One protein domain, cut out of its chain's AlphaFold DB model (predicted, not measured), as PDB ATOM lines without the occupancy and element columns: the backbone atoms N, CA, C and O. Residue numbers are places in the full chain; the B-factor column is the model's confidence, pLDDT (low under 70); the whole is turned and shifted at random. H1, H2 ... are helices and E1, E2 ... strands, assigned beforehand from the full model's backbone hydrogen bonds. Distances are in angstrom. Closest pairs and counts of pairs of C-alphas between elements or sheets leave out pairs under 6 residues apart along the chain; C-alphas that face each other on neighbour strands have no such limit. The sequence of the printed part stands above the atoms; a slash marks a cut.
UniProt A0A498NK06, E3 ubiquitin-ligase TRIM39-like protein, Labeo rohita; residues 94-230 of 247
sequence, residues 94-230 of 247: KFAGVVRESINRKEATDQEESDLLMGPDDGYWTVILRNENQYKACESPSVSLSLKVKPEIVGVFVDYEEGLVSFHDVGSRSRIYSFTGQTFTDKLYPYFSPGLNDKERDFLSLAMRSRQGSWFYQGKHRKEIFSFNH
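What this domain is: This is residues 94 to 230 of the 247 residues of the protein "E3 ubiquitin-ligase TRIM39-like protein" of Labeo rohita (UniProt A0A498NK06). Two antiparallel sheets lie face to face as a sandwich, one of five strands and one of four, with their strands nearly lined up. Helix H1 lies outside the sandwich and only grazes the five-stranded sheet by its edge strand E8, while a long loop, residues 101 to 123, joins E1 and E2. The printed part has 137 residues, with nine named strands and one named helix in the order E1 E2 E3 E4 E5 E6 E7 E8 H1 E9; the sheets run E4 E3 E2 E1 E8 and E7 E6 E5 E9. The class is mixed, helices and strands, with under half of the residues in named elements. The whole is compact, with a radius of gyration of the C-alphas of 14.4 A, and spans 36 by 34 by 29 A.

Where its parts are: E1, residues 94 to 100, begins at C-alpha 94 (5.868, -36.039, -42.446) and is 18.6 A long. E2, residues 124 to 130, is 17.7 A long; E3 is residues 134 to 137 and E4 residues 143 to 145. E5, residues 154 to 159, measures 16.7 A, E6, residues 164 to 169, 16.5 A, and E7, residues 174 to 179, 15.3 A. E8, residues 188 to 193, is 16.0 A long. H1, residues 198 to 210, is 18.7 A long. E9, residues 223 to 228, ends at C-alpha 228 (15.656, -39.815, -39.611).

How they stand to each other: E1 E2 E3 E4 form a meander, each strand the antiparallel neighbour of the one before; N 96 and O 127 are 3.1 A apart, N 130 and O 134 2.9 A, and N 145 and O 135 2.8 A. E8 is the antiparallel neighbour of E1, with N 97 and O 191 at 2.9 A. E5 E6 E7 form a second meander, with N 157 and O 166 at 2.9 A and N 167 and O 177 at 2.9 A. E9 is the antiparallel neighbour of E5, with N 156 and O 226 at 2.9 A. The facing parts of the two sheets are 9.5 A centre to centre; the closest C-alphas of E1 and E5 are those of Gly 97 and Val 156, 6.4 A apart. The four-stranded sheet is strongly twisted. H1 only grazes the five-stranded sheet with its residues 201 to 208; its closest C-alphas with E8 are those of Ser 193 and Leu 204, 7.4 A apart. In H1, 7 of 9 O i to N i+4 pairs are within hydrogen-bond range.

The domain as a whole: The two C-alphas farthest apart, those of Asp 110 and Lys 220, are 38.6 A from each other. The printed part has no cut. The links E1 to E2 and H1 to E9 are long, with 23 and 12 residues. Mean pLDDT of the printed part is 74.2; residues 104 to 118 and 194 to 230 of this model are under 70.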
ATOM      1  N   LYS A  94       4.688 -35.196 -42.234       78.06
ATOM      2  CA  LYS A  94       5.868 -36.039 -42.446       78.06
ATOM      3  C   LYS A  94       5.516 -37.482 -42.117       78.06
ATOM      4  O   LYS A  94       4.906 -37.727 -41.082       78.06
ATOM      5  N   PHE A  95       5.942 -38.419 -42.955       77.50
ATOM      6  CA  PHE A  95       5.767 -39.856 -42.757       77.50
ATOM      7  C   PHE A  95       7.125 -40.534 -42.671       77.50
ATOM      8  O   PHE A  95       8.025 -40.241 -43.464       77.50
ATOM      9  N   ALA A  96       7.240 -41.504 -41.775       83.38
ATOM     10  CA  ALA A  96       8.371 -42.411 -41.762       83.38
ATOM     11  C   ALA A  96       7.952 -43.809 -41.322       83.38
ATOM     12  O   ALA A  96       7.122 -43.966 -40.427       83.38
ATOM     13  N   GLY A  97       8.552 -44.826 -41.928       88.31
ATOM     14  CA  GLY A  97       8.303 -46.214 -41.577       88.31
ATOM     15  C   GLY A  97       8.761 -47.179 -42.653       88.31
ATOM     16  O   GLY A  97       9.764 -46.944 -43.322       88.31
ATOM     17  N   VAL A  98       8.029 -48.271 -42.827       86.94
ATOM     18  CA  VAL A  98       8.294 -49.240 -43.895       86.94
ATOM     19  C   VAL A  98       7.036 -49.529 -44.690       86.94
ATOM     20  O   VAL A  98       5.924 -49.399 -44.181       86.94
ATOM     21  N   VAL A  99       7.234 -49.915 -45.945       87.19
ATOM     22  CA  VAL A  99       6.166 -50.274 -46.875       87.19
ATOM     23  C   VAL A  99       6.420 -51.625 -47.508       87.19
ATOM     24  O   VAL A  99       7.568 -52.004 -47.762       87.19
ATOM     25  N   ARG A 100       5.335 -52.338 -47.790       88.88
ATOM     26  CA  ARG A 100       5.350 -53.595 -48.530       88.88
ATOM     27  C   ARG A 100       5.729 -53.345 -49.992       88.88
ATOM     28  O   ARG A 100       5.414 -52.305 -50.560       88.88
ATOM     29  N   GLU A 101       6.408 -54.294 -50.629       83.50
ATOM     30  CA  GLU A 101       6.830 -54.165 -52.031       83.50
ATOM     31  C   GLU A 101       5.660 -53.921 -52.992       83.50
ATOM     32  O   GLU A 101       5.761 -53.075 -53.885       83.50
ATOM     33  N   SER A 102       4.561 -54.647 -52.767       83.12
ATOM     34  CA  SER A 102       3.399 -54.743 -53.653       83.12
ATOM     35  C   SER A 102       2.333 -53.661 -53.452       83.12
ATOM     36  O   SER A 102       1.269 -53.756 -54.060       83.12
ATOM     37  N   ILE A 103       2.595 -52.629 -52.640       80.75
ATOM     38  CA  ILE A 103       1.670 -51.494 -52.499       80.75
ATOM     39  C   ILE A 103       1.374 -50.863 -53.866       80.75
ATOM     40  O   ILE A 103       2.276 -50.688 -54.696       80.75
ATOM     41  N   ASN A 104       0.117 -50.482 -54.105       66.88
ATOM     42  CA  ASN A 104      -0.220 -49.709 -55.294       66.88
ATOM     43  C   ASN A 104       0.331 -48.285 -55.119       66.88
ATOM     44  O   ASN A 104      -0.066 -47.556 -54.218       66.88
ATOM     45  N   ARG A 105       1.314 -47.907 -55.944       60.25
ATOM     46  CA  ARG A 105       2.049 -46.630 -55.815       60.25
ATOM     47  C   ARG A 105       1.425 -45.481 -56.606       60.25
ATOM     48  O   ARG A 105       2.007 -44.397 -56.651       60.25
ATOM     49  N   LYS A 106       0.309 -45.731 -57.287       51.47
ATOM     50  CA  LYS A 106      -0.492 -44.710 -57.963       51.47
ATOM     51  C   LYS A 106      -1.683 -44.403 -57.060       51.47
ATOM     52  O   LYS A 106      -2.312 -45.346 -56.605       51.47
ATOM     53  N   GLU A 107      -1.956 -43.114 -56.858       46.69
ATOM     54  CA  GLU A 107      -3.117 -42.557 -56.137       46.69
ATOM     55  C   GLU A 107      -2.928 -42.343 -54.622       46.69
ATOM     56  O   GLU A 107      -3.619 -42.900 -53.784       46.69
ATOM     57  N   ALA A 108      -2.008 -41.436 -54.280       47.75
ATOM     58  CA  ALA A 108      -2.150 -40.560 -53.104       47.75
ATOM     59  C   ALA A 108      -2.361 -39.103 -53.567       47.75
ATOM     60  O   ALA A 108      -1.858 -38.150 -52.975       47.75
ATOM     61  N   THR A 109      -3.015 -38.957 -54.715       43.03
ATOM     62  CA  THR A 109      -3.396 -37.694 -55.337       43.03
ATOM     63  C   THR A 109      -4.897 -37.554 -55.137       43.03
ATOM     64  O   THR A 109      -5.657 -38.404 -55.587       43.03
ATOM     65  N   ASP A 110      -5.284 -36.493 -54.436       41.62
ATOM     66  CA  ASP A 110      -6.598 -35.839 -54.507       41.62
ATOM     67  C   ASP A 110      -7.677 -36.202 -53.471       41.62
ATOM     68  O   ASP A 110      -8.700 -35.521 -53.441       41.62
ATOM     69  N   GLN A 111      -7.456 -37.138 -52.539       37.00
ATOM     70  CA  GLN A 111      -8.409 -37.352 -51.436       37.00
ATOM     71  C   GLN A 111      -7.899 -36.774 -50.106       37.00
ATOM     72  O   GLN A 111      -6.898 -37.224 -49.550       37.00
ATOM     73  N   GLU A 112      -8.636 -35.796 -49.570       44.56
ATOM     74  CA  GLU A 112      -8.402 -35.114 -48.282       44.56
ATOM     75  C   GLU A 112      -8.416 -36.056 -47.051       44.56
ATOM     76  O   GLU A 112      -8.082 -35.637 -45.945       44.56
ATOM     77  N   GLU A 113      -8.702 -37.351 -47.228       45.75
ATOM     78  CA  GLU A 113      -8.642 -38.395 -46.192       45.75
ATOM     79  C   GLU A 113      -7.343 -39.230 -46.239       45.75
ATOM     80  O   GLU A 113      -7.326 -40.439 -46.019       45.75
ATOM     81  N   SER A 114      -6.208 -38.570 -46.483       52.91
ATOM     82  CA  SER A 114      -4.864 -39.177 -46.527       52.91
ATOM     83  C   SER A 114      -4.427 -39.895 -45.234       52.91
ATOM     84  O   SER A 114      -3.433 -40.621 -45.258       52.91
ATOM     85  N   ASP A 115      -5.118 -39.709 -44.106       49.44
ATOM     86  CA  ASP A 115      -4.799 -40.412 -42.853       49.44
ATOM     87  C   ASP A 115      -5.304 -41.854 -42.798       49.44
ATOM     88  O   ASP A 115      -4.802 -42.628 -41.984       49.44
ATOM     89  N   LEU A 116      -6.304 -42.201 -43.613       50.78
ATOM     90  CA  LEU A 116      -7.060 -43.448 -43.462       50.78
ATOM     91  C   LEU A 116      -6.581 -44.582 -44.375       50.78
ATOM     92  O   LEU A 116      -6.980 -45.719 -44.161       50.78
ATOM     93  N   LEU A 117      -5.729 -44.295 -45.365       55.03
ATOM     94  CA  LEU A 117      -5.373 -45.245 -46.434       55.03
ATOM     95  C   LEU A 117      -3.945 -45.810 -46.332       55.03
ATOM     96  O   LEU A 117      -3.445 -46.387 -47.289       55.03
ATOM     97  N   MET A 118      -3.249 -45.582 -45.213       69.75
ATOM     98  CA  MET A 118      -1.817 -45.891 -45.048       69.75
ATOM     99  C   MET A 118      -1.536 -46.721 -43.789       69.75
ATOM    100  O   MET A 118      -0.544 -46.481 -43.091       69.75
ATOM    101  N   GLY A 119      -2.422 -47.668 -43.471       82.69
ATOM    102  CA  GLY A 119      -2.261 -48.588 -42.346       82.69
ATOM    103  C   GLY A 119      -1.605 -49.923 -42.727       82.69
ATOM    104  O   GLY A 119      -1.292 -50.161 -43.900       82.69
ATOM    105  N   PRO A 120      -1.415 -50.831 -41.750       89.88
ATOM    106  CA  PRO A 120      -0.855 -52.158 -41.988       89.88
ATOM    107  C   PRO A 120      -1.593 -52.971 -43.056       89.88
ATOM    108  O   PRO A 120      -0.948 -53.665 -43.842       89.88
ATOM    109  N   ASP A 121      -2.922 -52.841 -43.118       88.00
ATOM    110  CA  ASP A 121      -3.777 -53.538 -44.089       88.00
ATOM    111  C   ASP A 121      -3.461 -53.133 -45.539       88.00
ATOM    112  O   ASP A 121      -3.492 -53.966 -46.446       88.00
ATOM    113  N   ASP A 122      -3.044 -51.883 -45.741       83.81
ATOM    114  CA  ASP A 122      -2.618 -51.342 -47.036       83.81
ATOM    115  C   ASP A 122      -1.127 -51.597 -47.319       83.81
ATOM    116  O   ASP A 122      -0.595 -51.192 -48.355       83.81
ATOM    117  N   GLY A 123      -0.424 -52.267 -46.400       88.19
ATOM    118  CA  GLY A 123       1.004 -52.558 -46.492       88.19
ATOM    119  C   GLY A 123       1.909 -51.419 -46.024       88.19
ATOM    120  O   GLY A 123       3.059 -51.349 -46.466       88.19
ATOM    121  N   TYR A 124       1.419 -50.534 -45.152       88.12
ATOM    122  CA  TYR A 124       2.171 -49.410 -44.594       88.12
ATOM    123  C   TYR A 124       2.294 -49.541 -43.073       88.12
ATOM    124  O   TYR A 124       1.311 -49.650 -42.353       88.12
ATOM    125  N   TRP A 125       3.516 -49.447 -42.555       92.31
ATOM    126  CA  TRP A 125       3.778 -49.377 -41.115       92.31
ATOM    127  C   TRP A 125       4.503 -48.079 -40.829       92.31
ATOM    128  O   TRP A 125       5.736 -48.028 -40.866       92.31
ATOM    129  N   THR A 126       3.737 -47.008 -40.621       89.06
ATOM    130  CA  THR A 126       4.269 -45.642 -40.568       89.06
ATOM    131  C   THR A 126       3.801 -44.859 -39.346       89.06
ATOM    132  O   THR A 126       2.722 -45.079 -38.795       89.06
ATOM    133  N   VAL A 127       4.653 -43.930 -38.916       89.50
ATOM    134  CA  VAL A 127       4.327 -42.880 -37.951       89.50
ATOM    135  C   VAL A 127       4.336 -41.546 -38.684       89.50
ATOM    136  O   VAL A 127       5.237 -41.269 -39.485       89.50
ATOM    137  N   ILE A 128       3.338 -40.721 -38.382       85.25
ATOM    138  CA  ILE A 128       3.192 -39.376 -38.924       85.25
ATOM    139  C   ILE A 128       3.508 -38.316 -37.884       85.25
ATOM    140  O   ILE A 128       3.197 -38.478 -36.705       85.25
ATOM    141  N   LEU A 129       4.084 -37.213 -38.352       82.38
ATOM    142  CA  LEU A 129       4.256 -35.974 -37.606       82.38
ATOM    143  C   LEU A 129       3.503 -34.855 -38.326       82.38
ATOM    144  O   LEU A 129       3.744 -34.601 -39.507       82.38
ATOM    145  N   ARG A 130       2.618 -34.177 -37.596       76.94
ATOM    146  CA  ARG A 130       1.883 -32.982 -38.034       76.94
ATOM    147  C   ARG A 130       2.061 -31.852 -37.036       76.94
ATOM    148  O   ARG A 130       2.283 -32.119 -35.854       76.94
ATOM    149  N   ASN A 131       1.905 -30.603 -37.479       74.94
ATOM    150  CA  ASN A 131       1.912 -29.436 -36.588       74.94
ATOM    151  C   ASN A 131       3.125 -29.421 -35.639       74.94
ATOM    152  O   ASN A 131       2.998 -29.061 -34.474       74.94
ATOM    153  N   GLU A 132       4.279 -29.892 -36.129       74.38
ATOM    154  CA  GLU A 132       5.576 -29.999 -35.434       74.38
ATOM    155  C   GLU A 132       5.655 -30.912 -34.195       74.38
ATOM    156  O   GLU A 132       6.764 -31.262 -33.785       74.38
ATOM    157  N   ASN A 133       4.530 -31.316 -33.597       77.88
ATOM    158  CA  ASN A 133       4.511 -32.104 -32.359       77.88
ATOM    159  C   ASN A 133       3.371 -33.131 -32.248       77.88
ATOM    160  O   ASN A 133       3.285 -33.836 -31.242       77.88
ATOM    161  N   GLN A 134       2.493 -33.232 -33.246       84.62
ATOM    162  CA  GLN A 134       1.390 -34.185 -33.238       84.62
ATOM    163  C   GLN A 134       1.838 -35.472 -33.916       84.62
ATOM    164  O   GLN A 134       1.857 -35.568 -35.144       84.62
ATOM    165  N   TYR A 135       2.199 -36.455 -33.097       88.50
ATOM    166  CA  TYR A 135       2.598 -37.773 -33.562       88.50
ATOM    167  C   TYR A 135       1.393 -38.713 -33.592       88.50
ATOM    168  O   TYR A 135       0.620 -38.770 -32.632       88.50
ATOM    169  N   LYS A 136       1.242 -39.482 -34.671       90.56
ATOM    170  CA  LYS A 136       0.267 -40.579 -34.734       90.56
ATOM    171  C   LYS A 136       0.874 -41.813 -35.386       90.56
ATOM    172  O   LYS A 136       1.682 -41.686 -36.302       90.56
ATOM    173  N   ALA A 137       0.465 -42.991 -34.935       91.81
ATOM    174  CA  ALA A 137       0.665 -44.225 -35.677       91.81
ATOM    175  C   ALA A 137      -0.514 -44.436 -36.636       91.81
ATOM    176  O   ALA A 137      -1.676 -44.274 -36.243       91.81
ATOM    177  N   CYS A 138      -0.204 -44.767 -37.889       89.06
ATOM    178  CA  CYS A 138      -1.201 -45.065 -38.909       89.06
ATOM    179  C   CYS A 138      -1.724 -46.489 -38.703       89.06
ATOM    180  O   CYS A 138      -1.171 -47.443 -39.232       89.06
ATOM    181  N   GLU A 139      -2.764 -46.612 -37.887       86.62
ATOM    182  CA  GLU A 139      -3.597 -47.806 -37.740       86.62
ATOM    183  C   GLU A 139      -5.040 -47.468 -38.123       86.62
ATOM    184  O   GLU A 139      -5.383 -46.298 -38.314       86.62
ATOM    185  N   SER A 140      -5.888 -48.489 -38.194       83.12
ATOM    186  CA  SER A 140      -7.328 -48.345 -38.387       83.12
ATOM    187  C   SER A 140      -8.045 -48.748 -37.094       83.12
ATOM    188  O   SER A 140      -8.277 -49.939 -36.881       83.12
ATOM    189  N   PRO A 141      -8.397 -47.795 -36.205       85.12
ATOM    190  CA  PRO A 141      -8.247 -46.336 -36.312       85.12
ATOM    191  C   PRO A 141      -6.866 -45.812 -35.879       85.12
ATOM    192  O   PRO A 141      -6.150 -46.458 -35.118       85.12
ATOM    193  N   SER A 142      -6.511 -44.592 -36.307       85.81
ATOM    194  CA  SER A 142      -5.189 -44.014 -36.023       85.81
ATOM    195  C   SER A 142      -4.958 -43.825 -34.522       85.81
ATOM    196  O   SER A 142      -5.837 -43.315 -33.817       85.81
ATOM    197  N   VAL A 143      -3.751 -44.124 -34.043       91.19
ATOM    198  CA  VAL A 143      -3.401 -44.009 -32.620       91.19
ATOM    199  C   VAL A 143      -2.593 -42.738 -32.381       91.19
ATOM    200  O   VAL A 143      -1.499 -42.573 -32.917       91.19
ATOM    201  N   SER A 144      -3.112 -41.824 -31.557       91.56
ATOM    202  CA  SER A 144      -2.391 -40.596 -31.186       91.56
ATOM    203  C   SER A 144      -1.296 -40.886 -30.156       91.56
ATOM    204  O   SER A 144      -1.546 -41.531 -29.139       91.56
ATOM    205  N   LEU A 145      -0.087 -40.379 -30.398       91.69
ATOM    206  CA  LEU A 145       1.097 -40.633 -29.579       91.69
ATOM    207  C   LEU A 145       1.444 -39.387 -28.756       91.69
ATOM    208  O   LEU A 145       1.739 -38.325 -29.300       91.69
ATOM    209  N   SER A 146       1.422 -39.517 -27.429       88.75
ATOM    210  CA  SER A 146       1.760 -38.426 -26.503       88.75
ATOM    211  C   SER A 146       3.222 -38.520 -26.067       88.75
ATOM    212  O   SER A 146       3.555 -39.239 -25.124       88.75
ATOM    213  N   LEU A 147       4.102 -37.791 -26.755       87.00
ATOM    214  CA  LEU A 147       5.527 -37.730 -26.429       87.00
ATOM    215  C   LEU A 147       5.812 -36.551 -25.491       87.00
ATOM    216  O   LEU A 147       5.459 -35.414 -25.789       87.00
ATOM    217  N   LYS A 148       6.460 -36.817 -24.349       84.19
ATOM    218  CA  LYS A 148       6.833 -35.774 -23.367       84.19
ATOM    219  C   LYS A 148       7.954 -34.866 -23.870       84.19
ATOM    220  O   LYS A 148       8.032 -33.707 -23.478       84.19
ATOM    221  N   VAL A 149       8.838 -35.426 -24.686       86.00
ATOM    222  CA  VAL A 149       9.991 -34.755 -25.283       86.00
ATOM    223  C   VAL A 149       9.928 -35.021 -26.779       86.00
ATOM    224  O   VAL A 149       9.637 -36.145 -27.189       86.00
ATOM    225  N   LYS A 150      10.165 -33.984 -27.583       85.81
ATOM    226  CA  LYS A 150      10.222 -34.093 -29.041       85.81
ATOM    227  C   LYS A 150      11.488 -34.883 -29.420       85.81
ATOM    228  O   LYS A 150      12.578 -34.418 -29.091       85.81
ATOM    229  N   PRO A 151      11.373 -36.063 -30.057       84.31
ATOM    230  CA  PRO A 151      12.540 -36.865 -30.412       84.31
ATOM    231  C   PRO A 151      13.287 -36.210 -31.570       84.31
ATOM    232  O   PRO A 151      12.674 -35.985 -32.600       84.31
ATOM    233  N   GLU A 152      14.587 -35.931 -31.434       82.69
ATOM    234  CA  GLU A 152      15.411 -35.349 -32.514       82.69
ATOM    235  C   GLU A 152      15.673 -36.338 -33.657       82.69
ATOM    236  O   GLU A 152      15.738 -35.962 -34.828       82.69
ATOM    237  N   ILE A 153      15.855 -37.614 -33.303       82.50
ATOM    238  CA  ILE A 153      16.141 -38.699 -34.237       82.50
ATOM    239  C   ILE A 153      15.230 -39.872 -33.904       82.50
ATOM    240  O   ILE A 153      15.271 -40.415 -32.797       82.50
ATOM    241  N   VAL A 154      14.456 -40.308 -34.894       85.19
ATOM    242  CA  VAL A 154      13.597 -41.487 -34.784       85.19
ATOM    243  C   VAL A 154      14.227 -42.639 -35.558       85.19
ATOM    244  O   VAL A 154      14.483 -42.526 -36.757       85.19
ATOM    245  N   GLY A 155      14.485 -43.747 -34.866       87.44
ATOM    246  CA  GLY A 155      14.974 -44.998 -35.442       87.44
ATOM    247  C   GLY A 155      13.833 -45.967 -35.745       87.44
ATOM    248  O   GLY A 155      12.932 -46.142 -34.921       87.44
ATOM    249  N   VAL A 156      13.893 -46.615 -36.910       88.38
ATOM    250  CA  VAL A 156      12.917 -47.610 -37.378       88.38
ATOM    251  C   VAL A 156      13.558 -48.993 -37.380       88.38
ATOM    252  O   VAL A 156      14.578 -49.223 -38.035       88.38
ATOM    253  N   PHE A 157      12.948 -49.929 -36.656       88.38
ATOM    254  CA  PHE A 157      13.438 -51.294 -36.487       88.38
ATOM    255  C   PHE A 157      12.383 -52.287 -36.933       88.38
ATOM    256  O   PHE A 157      11.231 -52.172 -36.516       88.38
ATOM    257  N   VAL A 158      12.798 -53.300 -37.683       88.31
ATOM    258  CA  VAL A 158      11.910 -54.387 -38.097       88.31
ATOM    259  C   VAL A 158      12.461 -55.711 -37.605       88.31
ATOM    260  O   VAL A 158      13.666 -55.945 -37.700       88.31
ATOM    261  N   ASP A 159      11.573 -56.546 -37.079       90.62
ATOM    262  CA  ASP A 159      11.770 -57.982 -36.908       90.62
ATOM    263  C   ASP A 159      10.766 -58.706 -37.812       90.62
ATOM    264  O   ASP A 159       9.558 -58.572 -37.620       90.62
ATOM    265  N   TYR A 160      11.261 -59.381 -38.855       88.12
ATOM    266  CA  TYR A 160      10.398 -59.919 -39.911       88.12
ATOM    267  C   TYR A 160       9.593 -61.123 -39.415       88.12
ATOM    268  O   TYR A 160       8.410 -61.239 -39.703       88.12
ATOM    269  N   GLU A 161      10.240 -62.025 -38.680       88.12
ATOM    270  CA  GLU A 161       9.631 -63.292 -38.252       88.12
ATOM    271  C   GLU A 161       8.658 -63.069 -37.093       88.12
ATOM    272  O   GLU A 161       7.588 -63.665 -37.060       88.12
ATOM    273  N   GLU A 162       8.996 -62.154 -36.179       90.81
ATOM    274  CA  GLU A 162       8.131 -61.777 -35.052       90.81
ATOM    275  C   GLU A 162       7.033 -60.777 -35.449       90.81
ATOM    276  O   GLU A 162       6.241 -60.345 -34.607       90.81
ATOM    277  N   GLY A 163       6.991 -60.356 -36.719       92.31
ATOM    278  CA  GLY A 163       5.943 -59.461 -37.190       92.31
ATOM    279  C   GLY A 163       5.970 -58.091 -36.514       92.31
ATOM    280  O   GLY A 163       4.918 -57.578 -36.121       92.31
ATOM    281  N   LEU A 164       7.161 -57.523 -36.303       93.75
ATOM    282  CA  LEU A 164       7.355 -56.297 -35.528       93.75
ATOM    283  C   LEU A 164       7.924 -55.174 -36.394       93.75
ATOM    284  O   LEU A 164       9.013 -55.301 -36.948       93.75
ATOM    285  N   VAL A 165       7.265 -54.016 -36.380       94.25
ATOM    286  CA  VAL A 165       7.862 -52.730 -36.777       94.25
ATOM    287  C   VAL A 165       7.823 -51.805 -35.570       94.25
ATOM    288  O   VAL A 165       6.756 -51.530 -35.032       94.25
ATOM    289  N   SER A 166       8.973 -51.309 -35.114       94.38
ATOM    290  CA  SER A 166       9.054 -50.453 -33.925       94.38
ATOM    291  C   SER A 166       9.829 -49.167 -34.172       94.38
ATOM    292  O   SER A 166      10.848 -49.153 -34.862       94.38
ATOM    293  N   PHE A 167       9.339 -48.099 -33.551       93.44
ATOM    294  CA  PHE A 167       9.866 -46.744 -33.634       93.44
ATOM    295  C   PHE A 167      10.438 -46.362 -32.277       93.44
ATOM    296  O   PHE A 167       9.783 -46.562 -31.251       93.44
ATOM    297  N   HIS A 168      11.654 -45.825 -32.266       90.94
ATOM    298  CA  HIS A 168      12.358 -45.449 -31.041       90.94
ATOM    299  C   HIS A 168      12.927 -44.047 -31.173       90.94
ATOM    300  O   HIS A 168      13.444 -43.686 -32.228       90.94
ATOM    301  N   ASP A 169      12.868 -43.286 -30.091       90.12
ATOM    302  CA  ASP A 169      13.700 -42.102 -29.940       90.12
ATOM    303  C   ASP A 169      15.131 -42.573 -29.667       90.12
ATOM    304  O   ASP A 169      15.406 -43.210 -28.647       90.12
ATOM    305  N   VAL A 170      16.042 -42.286 -30.595       85.25
ATOM    306  CA  VAL A 170      17.441 -42.721 -30.497       85.25
ATOM    307  C   VAL A 170      18.162 -42.011 -29.349       85.25
ATOM    308  O   VAL A 170      19.022 -42.617 -28.707       85.25
ATOM    309  N   GLY A 171      17.798 -40.757 -29.059       86.06
ATOM    310  CA  GLY A 171      18.425 -39.955 -28.009       86.06
ATOM    311  C   GLY A 171      18.107 -40.495 -26.618       86.06
ATOM    312  O   GLY A 171      19.012 -40.779 -25.834       86.06
ATOM    313  N   SER A 172      16.818 -40.699 -26.330       87.88
ATOM    314  CA  SER A 172      16.373 -41.252 -25.041       87.88
ATOM    315  C   SER A 172      16.397 -42.782 -24.972       87.88
ATOM    316  O   SER A 172      16.185 -43.344 -23.897       87.88
ATOM    317  N   ARG A 173      16.645 -43.465 -26.099       86.25
ATOM    318  CA  ARG A 173      16.547 -44.930 -26.253       86.25
ATOM    319  C   ARG A 173      15.188 -45.485 -25.819       86.25
ATOM    320  O   ARG A 173      15.089 -46.624 -25.363       86.25
ATOM    321  N   SER A 174      14.145 -44.669 -25.929       89.69
ATOM    322  CA  SER A 174      12.795 -45.036 -25.524       89.69
ATOM    323  C   SER A 174      11.938 -45.394 -26.732       89.69
ATOM    324  O   SER A 174      12.102 -44.868 -27.835       89.69
ATOM    325  N   ARG A 175      11.008 -46.324 -26.523       93.19
ATOM    326  CA  ARG A 175      10.082 -46.768 -27.561       93.19
ATOM    327  C   ARG A 175       8.978 -45.730 -27.746       93.19
ATOM    328  O   ARG A 175       8.261 -45.432 -26.796       93.19
ATOM    329  N   ILE A 176       8.822 -45.247 -28.976       94.00
ATOM    330  CA  ILE A 176       7.742 -44.346 -29.395       94.00
ATOM    331  C   ILE A 176       6.482 -45.165 -29.674       94.00
ATOM    332  O   ILE A 176       5.422 -44.884 -29.123       94.00
ATOM    333  N   TYR A 177       6.604 -46.190 -30.522       95.69
ATOM    334  CA  TYR A 177       5.471 -47.014 -30.940       95.69
ATOM    335  C   TYR A 177       5.917 -48.373 -31.499       95.69
ATOM    336  O   TYR A 177       7.096 -48.581 -31.807       95.69
ATOM    337  N   SER A 178       5.003 -49.339 -31.598       95.38
ATOM    338  CA  SER A 178       5.262 -50.640 -32.223       95.38
ATOM    339  C   SER A 178       4.008 -51.232 -32.846       95.38
ATOM    340  O   SER A 178       3.021 -51.408 -32.145       95.38
ATOM    341  N   PHE A 179       4.116 -51.627 -34.108       95.25
ATOM    342  CA  PHE A 179       3.184 -52.528 -34.772       95.25
ATOM    343  C   PHE A 179       3.626 -53.960 -34.480       95.25
ATOM    344  O   PHE A 179       4.760 -54.319 -34.796       95.25
ATOM    345  N   THR A 180       2.767 -54.753 -33.850       94.81
ATOM    346  CA  THR A 180       3.053 -56.139 -33.433       94.81
ATOM    347  C   THR A 180       2.087 -57.116 -34.090       94.81
ATOM    348  O   THR A 180       1.001 -56.709 -34.494       94.81
ATOM    349  N   GLY A 181       2.443 -58.403 -34.148       93.50
ATOM    350  CA  GLY A 181       1.550 -59.444 -34.674       93.50
ATOM    351  C   GLY A 181       1.299 -59.323 -36.177       93.50
ATOM    352  O   GLY A 181       0.239 -59.710 -36.658       93.50
ATOM    353  N   GLN A 182       2.248 -58.733 -36.904       92.75
ATOM    354  CA  GLN A 182       2.148 -58.522 -38.342       92.75
ATOM    355  C   GLN A 182       2.600 -59.770 -39.100       92.75
ATOM    356  O   GLN A 182       3.582 -60.406 -38.732       92.75
ATOM    357  N   THR A 183       1.931 -60.093 -40.203       91.75
ATOM    358  CA  THR A 183       2.347 -61.200 -41.073       91.75
ATOM    359  C   THR A 183       2.895 -60.631 -42.372       91.75
ATOM    360  O   THR A 183       2.137 -60.253 -43.265       91.75
ATOM    361  N   PHE A 184       4.220 -60.552 -42.489       89.88
ATOM    362  CA  PHE A 184       4.857 -60.033 -43.697       89.88
ATOM    363  C   PHE A 184       5.010 -61.130 -44.753       89.88
ATOM    364  O   PHE A 184       5.719 -62.119 -44.560       89.88
ATOM    365  N   THR A 185       4.382 -60.939 -45.910       87.94
ATOM    366  CA  THR A 185       4.473 -61.874 -47.045       87.94
ATOM    367  C   THR A 185       5.508 -61.451 -48.082       87.94
ATOM    368  O   THR A 185       6.033 -62.294 -48.806       87.94
ATOM    369  N   ASP A 186       5.833 -60.158 -48.121       85.00
ATOM    370  CA  ASP A 186       6.666 -59.558 -49.155       85.00
ATOM    371  C   ASP A 186       7.830 -58.783 -48.539       85.00
ATOM    372  O   ASP A 186       7.859 -58.448 -47.354       85.00
ATOM    373  N   LYS A 187       8.765 -58.395 -49.403       86.06
ATOM    374  CA  LYS A 187       9.869 -57.512 -49.049       86.06
ATOM    375  C   LYS A 187       9.363 -56.183 -48.495       86.06
ATOM    376  O   LYS A 187       8.468 -55.554 -49.063       86.06
ATOM    377  N   LEU A 188      10.009 -55.730 -47.426       86.06
ATOM    378  CA  LEU A 188       9.766 -54.419 -46.838       86.06
ATOM    379  C   LEU A 188      10.843 -53.428 -47.271       86.06
ATOM    380  O   LEU A 188      12.036 -53.751 -47.253       86.06
ATOM    381  N   TYR A 189      10.420 -52.215 -47.610       82.44
ATOM    382  CA  TYR A 189      11.293 -51.116 -48.008       82.44
ATOM    383  C   TYR A 189      11.133 -49.927 -47.057       82.44
ATOM    384  O   TYR A 189      10.021 -49.668 -46.593       82.44
ATOM    385  N   PRO A 190      12.212 -49.173 -46.780       82.44
ATOM    386  CA  PRO A 190      12.110 -47.896 -46.086       82.44
ATOM    387  C   PRO A 190      11.110 -46.966 -46.776       82.44
ATOM    388  O   PRO A 190      11.112 -46.843 -48.002       82.44
ATOM    389  N   TYR A 191      10.302 -46.275 -45.980       78.19
ATOM    390  CA  TYR A 191       9.386 -45.233 -46.419       78.19
ATOM    391  C   TYR A 191       9.658 -43.942 -45.648       78.19
ATOM    392  O   TYR A 191       9.721 -43.936 -44.420       78.19
ATOM    393  N   PHE A 192       9.834 -42.847 -46.381       76.06
ATOM    394  CA  PHE A 192      10.064 -41.520 -45.839       76.06
ATOM    395  C   PHE A 192       9.481 -40.487 -46.797       76.06
ATOM    396  O   PHE A 192       9.836 -40.448 -47.977       76.06
ATOM    397  N   SER A 193       8.598 -39.648 -46.270       74.12
ATOM    398  CA  SER A 193       8.033 -38.499 -46.967       74.12
ATOM    399  C   SER A 193       8.163 -37.294 -46.043       74.12
ATOM    400  O   SER A 193       7.516 -37.272 -44.998       74.12
ATOM    401  N   PRO A 194       8.981 -36.282 -46.372       66.06
ATOM    402  CA  PRO A 194       9.124 -35.099 -45.528       66.06
ATOM    403  C   PRO A 194       7.985 -34.087 -45.711       66.06
ATOM    404  O   PRO A 194       8.098 -32.979 -45.200       66.06
ATOM    405  N   GLY A 195       6.907 -34.485 -46.399       64.31
ATOM    406  CA  GLY A 195       5.667 -33.731 -46.557       64.31
ATOM    407  C   GLY A 195       5.849 -32.444 -47.352       64.31
ATOM    408  O   GLY A 195       5.905 -31.352 -46.811       64.31
ATOM    409  N   LEU A 196       5.967 -32.582 -48.666       58.22
ATOM    410  CA  LEU A 196       6.326 -31.466 -49.534       58.22
ATOM    411  C   LEU A 196       5.188 -31.079 -50.475       58.22
ATOM    412  O   LEU A 196       4.299 -31.888 -50.768       58.22
ATOM    413  N   ASN A 197       5.300 -29.856 -50.996       51.41
ATOM    414  CA  ASN A 197       4.537 -29.350 -52.131       51.41
ATOM    415  C   ASN A 197       4.838 -30.224 -53.368       51.41
ATOM    416  O   ASN A 197       5.937 -30.776 -53.493       51.41
ATOM    417  N   ASP A 198       3.885 -30.343 -54.296       49.41
ATOM    418  CA  ASP A 198       3.850 -31.392 -55.337       49.41
ATOM    419  C   ASP A 198       5.153 -31.581 -56.139       49.41
ATOM    420  O   ASP A 198       5.491 -32.698 -56.516       49.41
ATOM    421  N   LYS A 199       5.945 -30.520 -56.339       49.12
ATOM    422  CA  LYS A 199       7.204 -30.574 -57.102       49.12
ATOM    423  C   LYS A 199       8.322 -31.348 -56.404       49.12
ATOM    424  O   LYS A 199       9.111 -32.004 -57.073       49.12
ATOM    425  N   GLU A 200       8.431 -31.269 -55.081       49.31
ATOM    426  CA  GLU A 200       9.530 -31.907 -54.342       49.31
ATOM    427  C   GLU A 200       9.160 -33.334 -53.890       49.31
ATOM    428  O   GLU A 200      10.043 -34.169 -53.657       49.31
ATOM    429  N   ARG A 201       7.852 -33.647 -53.851       50.41
ATOM    430  CA  ARG A 201       7.315 -35.002 -53.638       50.41
ATOM    431  C   ARG A 201       7.875 -35.986 -54.670       50.41
ATOM    432  O   ARG A 201       8.296 -37.086 -54.300       50.41
ATOM    433  N   ASP A 202       7.974 -35.570 -55.931       47.72
ATOM    434  CA  ASP A 202       8.551 -36.377 -57.009       47.72
ATOM    435  C   ASP A 202      10.056 -36.609 -56.816       47.72
ATOM    436  O   ASP A 202      10.523 -37.744 -56.883       47.72
ATOM    437  N   PHE A 203      10.833 -35.574 -56.481       44.03
ATOM    438  CA  PHE A 203      12.286 -35.711 -56.315       44.03
ATOM    439  C   PHE A 203      12.688 -36.637 -55.163       44.03
ATOM    440  O   PHE A 203      13.655 -37.389 -55.297       44.03
ATOM    441  N   LEU A 204      11.967 -36.623 -54.038       47.91
ATOM    442  CA  LEU A 204      12.321 -37.456 -52.883       47.91
ATOM    443  C   LEU A 204      11.788 -38.877 -52.965       47.91
ATOM    444  O   LEU A 204      12.493 -39.814 -52.574       47.91
ATOM    445  N   SER A 205      10.611 -39.057 -53.561       50.50
ATOM    446  CA  SER A 205      10.156 -40.391 -53.942       50.50
ATOM    447  C   SER A 205      11.106 -41.014 -54.975       50.50
ATOM    448  O   SER A 205      11.414 -42.201 -54.866       50.50
ATOM    449  N   LEU A 206      11.687 -40.228 -55.892       42.81
ATOM    450  CA  LEU A 206      12.786 -40.660 -56.765       42.81
ATOM    451  C   LEU A 206      14.117 -40.889 -56.032       42.81
ATOM    452  O   LEU A 206      14.814 -41.845 -56.358       42.81
ATOM    453  N   ALA A 207      14.487 -40.084 -55.035       42.19
ATOM    454  CA  ALA A 207      15.739 -40.267 -54.292       42.19
ATOM    455  C   ALA A 207      15.750 -41.574 -53.475       42.19
ATOM    456  O   ALA A 207      16.767 -42.273 -53.451       42.19
ATOM    457  N   MET A 208      14.606 -41.939 -52.888       51.06
ATOM    458  CA  MET A 208      14.384 -43.248 -52.262       51.06
ATOM    459  C   MET A 208      14.406 -44.396 -53.285       51.06
ATOM    460  O   MET A 208      14.873 -45.486 -52.966       51.06
ATOM    461  N   ARG A 209      13.971 -44.147 -54.532       48.69
ATOM    462  CA  ARG A 209      14.086 -45.096 -55.661       48.69
ATOM    463  C   ARG A 209      15.519 -45.223 -56.216       48.69
ATOM    464  O   ARG A 209      15.851 -46.265 -56.768       48.69
ATOM    465  N   SER A 210      16.348 -44.178 -56.118       37.06
ATOM    466  CA  SER A 210      17.580 -44.001 -56.914       37.06
ATOM    467  C   SER A 210      18.882 -44.352 -56.180       37.06
ATOM    468  O   SER A 210      19.861 -44.764 -56.810       37.06
ATOM    469  N   ARG A 211      18.934 -44.267 -54.845       41.91
ATOM    470  CA  ARG A 211      20.168 -44.574 -54.096       41.91
ATOM    471  C   ARG A 211      20.313 -46.069 -53.788       41.91
ATOM    472  O   ARG A 211      20.246 -46.495 -52.643       41.91
ATOM    473  N   GLN A 212      20.614 -46.806 -54.863       36.69
ATOM    474  CA  GLN A 212      21.164 -48.167 -54.929       36.69
ATOM    475  C   GLN A 212      20.201 -49.295 -54.536       36.69
ATOM    476  O   GLN A 212      19.970 -49.580 -53.362       36.69
ATOM    477  N   GLY A 213      19.702 -50.002 -55.556       39.31
ATOM    478  CA  GLY A 213      19.004 -51.272 -55.399       39.31
ATOM    479  C   GLY A 213      19.841 -52.269 -54.600       39.31
ATOM    480  O   GLY A 213      20.844 -52.756 -55.103       39.31
ATOM    481  N   SER A 214      19.436 -52.503 -53.347       43.94
ATOM    482  CA  SER A 214      19.744 -53.687 -52.522       43.94
ATOM    483  C   SER A 214      19.235 -53.589 -51.071       43.94
ATOM    484  O   SER A 214      19.585 -54.440 -50.260       43.94
ATOM    485  N   TRP A 215      18.421 -52.592 -50.704       54.03
ATOM    486  CA  TRP A 215      17.918 -52.446 -49.330       54.03
ATOM    487  C   TRP A 215      16.440 -52.811 -49.243       54.03
ATOM    488  O   TRP A 215      15.564 -51.956 -49.316       54.03
ATOM    489  N   PHE A 216      16.188 -54.107 -49.095       56.31
ATOM    490  CA  PHE A 216      14.910 -54.649 -48.658       56.31
ATOM    491  C   PHE A 216      15.141 -55.559 -47.457       56.31
ATOM    492  O   PHE A 216      16.238 -56.098 -47.275       56.31
ATOM    493  N   TYR A 217      14.119 -55.732 -46.632       64.06
ATOM    494  CA  TYR A 217      14.211 -56.561 -45.440       64.06
ATOM    495  C   TYR A 217      13.272 -57.769 -45.537       64.06
ATOM    496  O   TYR A 217      12.085 -57.617 -45.819       64.06
ATOM    497  N   GLN A 218      13.856 -58.959 -45.356       60.59
ATOM    498  CA  GLN A 218      13.208 -60.275 -45.407       60.59
ATOM    499  C   GLN A 218      14.103 -61.300 -44.673       60.59
ATOM    500  O   GLN A 218      14.766 -62.122 -45.305       60.59
ATOM    501  N   GLY A 219      14.260 -61.191 -43.348       63.34
ATOM    502  CA  GLY A 219      15.181 -62.075 -42.617       63.34
ATOM    503  C   GLY A 219      14.945 -62.188 -41.110       63.34
ATOM    504  O   GLY A 219      14.279 -61.357 -40.513       63.34
ATOM    505  N   LYS A 220      15.573 -63.205 -40.499       56.38
ATOM    506  CA  LYS A 220      15.291 -63.737 -39.146       56.38
ATOM    507  C   LYS A 220      15.690 -62.898 -37.924       56.38
ATOM    508  O   LYS A 220      15.612 -63.388 -36.804       56.38
ATOM    509  N   HIS A 221      16.218 -61.691 -38.100       62.19
ATOM    510  CA  HIS A 221      16.811 -60.946 -36.982       62.19
ATOM    511  C   HIS A 221      16.410 -59.490 -37.004       62.19
ATOM    512  O   HIS A 221      16.691 -58.827 -38.007       62.19
ATOM    513  N   ARG A 222      15.897 -58.979 -35.878       63.69
ATOM    514  CA  ARG A 222      15.638 -57.552 -35.684       63.69
ATOM    515  C   ARG A 222      16.814 -56.695 -36.150       63.69
ATOM    516  O   ARG A 222      17.939 -56.850 -35.668       63.69
ATOM    517  N   LYS A 223      16.553 -55.764 -37.066       68.38
ATOM    518  CA  LYS A 223      17.549 -54.798 -37.546       68.38
ATOM    519  C   LYS A 223      16.967 -53.396 -37.551       68.38
ATOM    520  O   LYS A 223      15.803 -53.196 -37.890       68.38
ATOM    521  N   GLU A 224      17.802 -52.430 -37.179       66.56
ATOM    522  CA  GLU A 224      17.563 -51.035 -37.535       66.56
ATOM    523  C   GLU A 224      17.636 -50.930 -39.058       66.56
ATOM    524  O   GLU A 224      18.608 -51.386 -39.664       66.56
ATOM    525  N   ILE A 225      16.597 -50.378 -39.671       60.50
ATOM    526  CA  ILE A 225      16.561 -50.188 -41.118       60.50
ATOM    527  C   ILE A 225      17.048 -48.780 -41.463       60.50
ATOM    528  O   ILE A 225      17.845 -48.619 -42.387       60.50
ATOM    529  N   PHE A 226      16.604 -47.765 -40.719       65.50
ATOM    530  CA  PHE A 226      17.056 -46.386 -40.885       65.50
ATOM    531  C   PHE A 226      16.669 -45.514 -39.690       65.50
ATOM    532  O   PHE A 226      15.744 -45.836 -38.942       65.50
ATOM    533  N   SER A 227      17.344 -44.374 -39.565       65.69
ATOM    534  CA  SER A 227      16.969 -43.294 -38.655       65.69
ATOM    535  C   SER A 227      16.849 -41.966 -39.413       65.69
ATOM    536  O   SER A 227      17.563 -41.722 -40.394       65.69
ATOM    537  N   PHE A 228      15.920 -41.112 -38.983       66.38
ATOM    538  CA  PHE A 228      15.656 -39.815 -39.611       66.38
ATOM    539  C   PHE A 228      15.545 -38.693 -38.574       66.38
ATOM    540  O   PHE A 228      15.089 -38.917 -37.453       66.38
ATOM    541  N   ASN A 229      15.962 -37.491 -38.976       65.12
ATOM    542  CA  ASN A 229      15.802 -36.250 -38.223       65.12
ATOM    543  C   ASN A 229      14.772 -35.374 -38.952       65.12
ATOM    544  O   ASN A 229      14.939 -35.075 -40.137       65.12
ATOM    545  N   HIS A 230      13.693 -35.002 -38.267       60.84
ATOM    546  CA  HIS A 230      12.584 -34.225 -38.831       60.84
ATOM    547  C   HIS A 230      12.828 -32.705 -38.821       60.84
ATOM    548  O   HIS A 230      12.077 -32.007 -39.504       60.84
TER     549      HIS A 230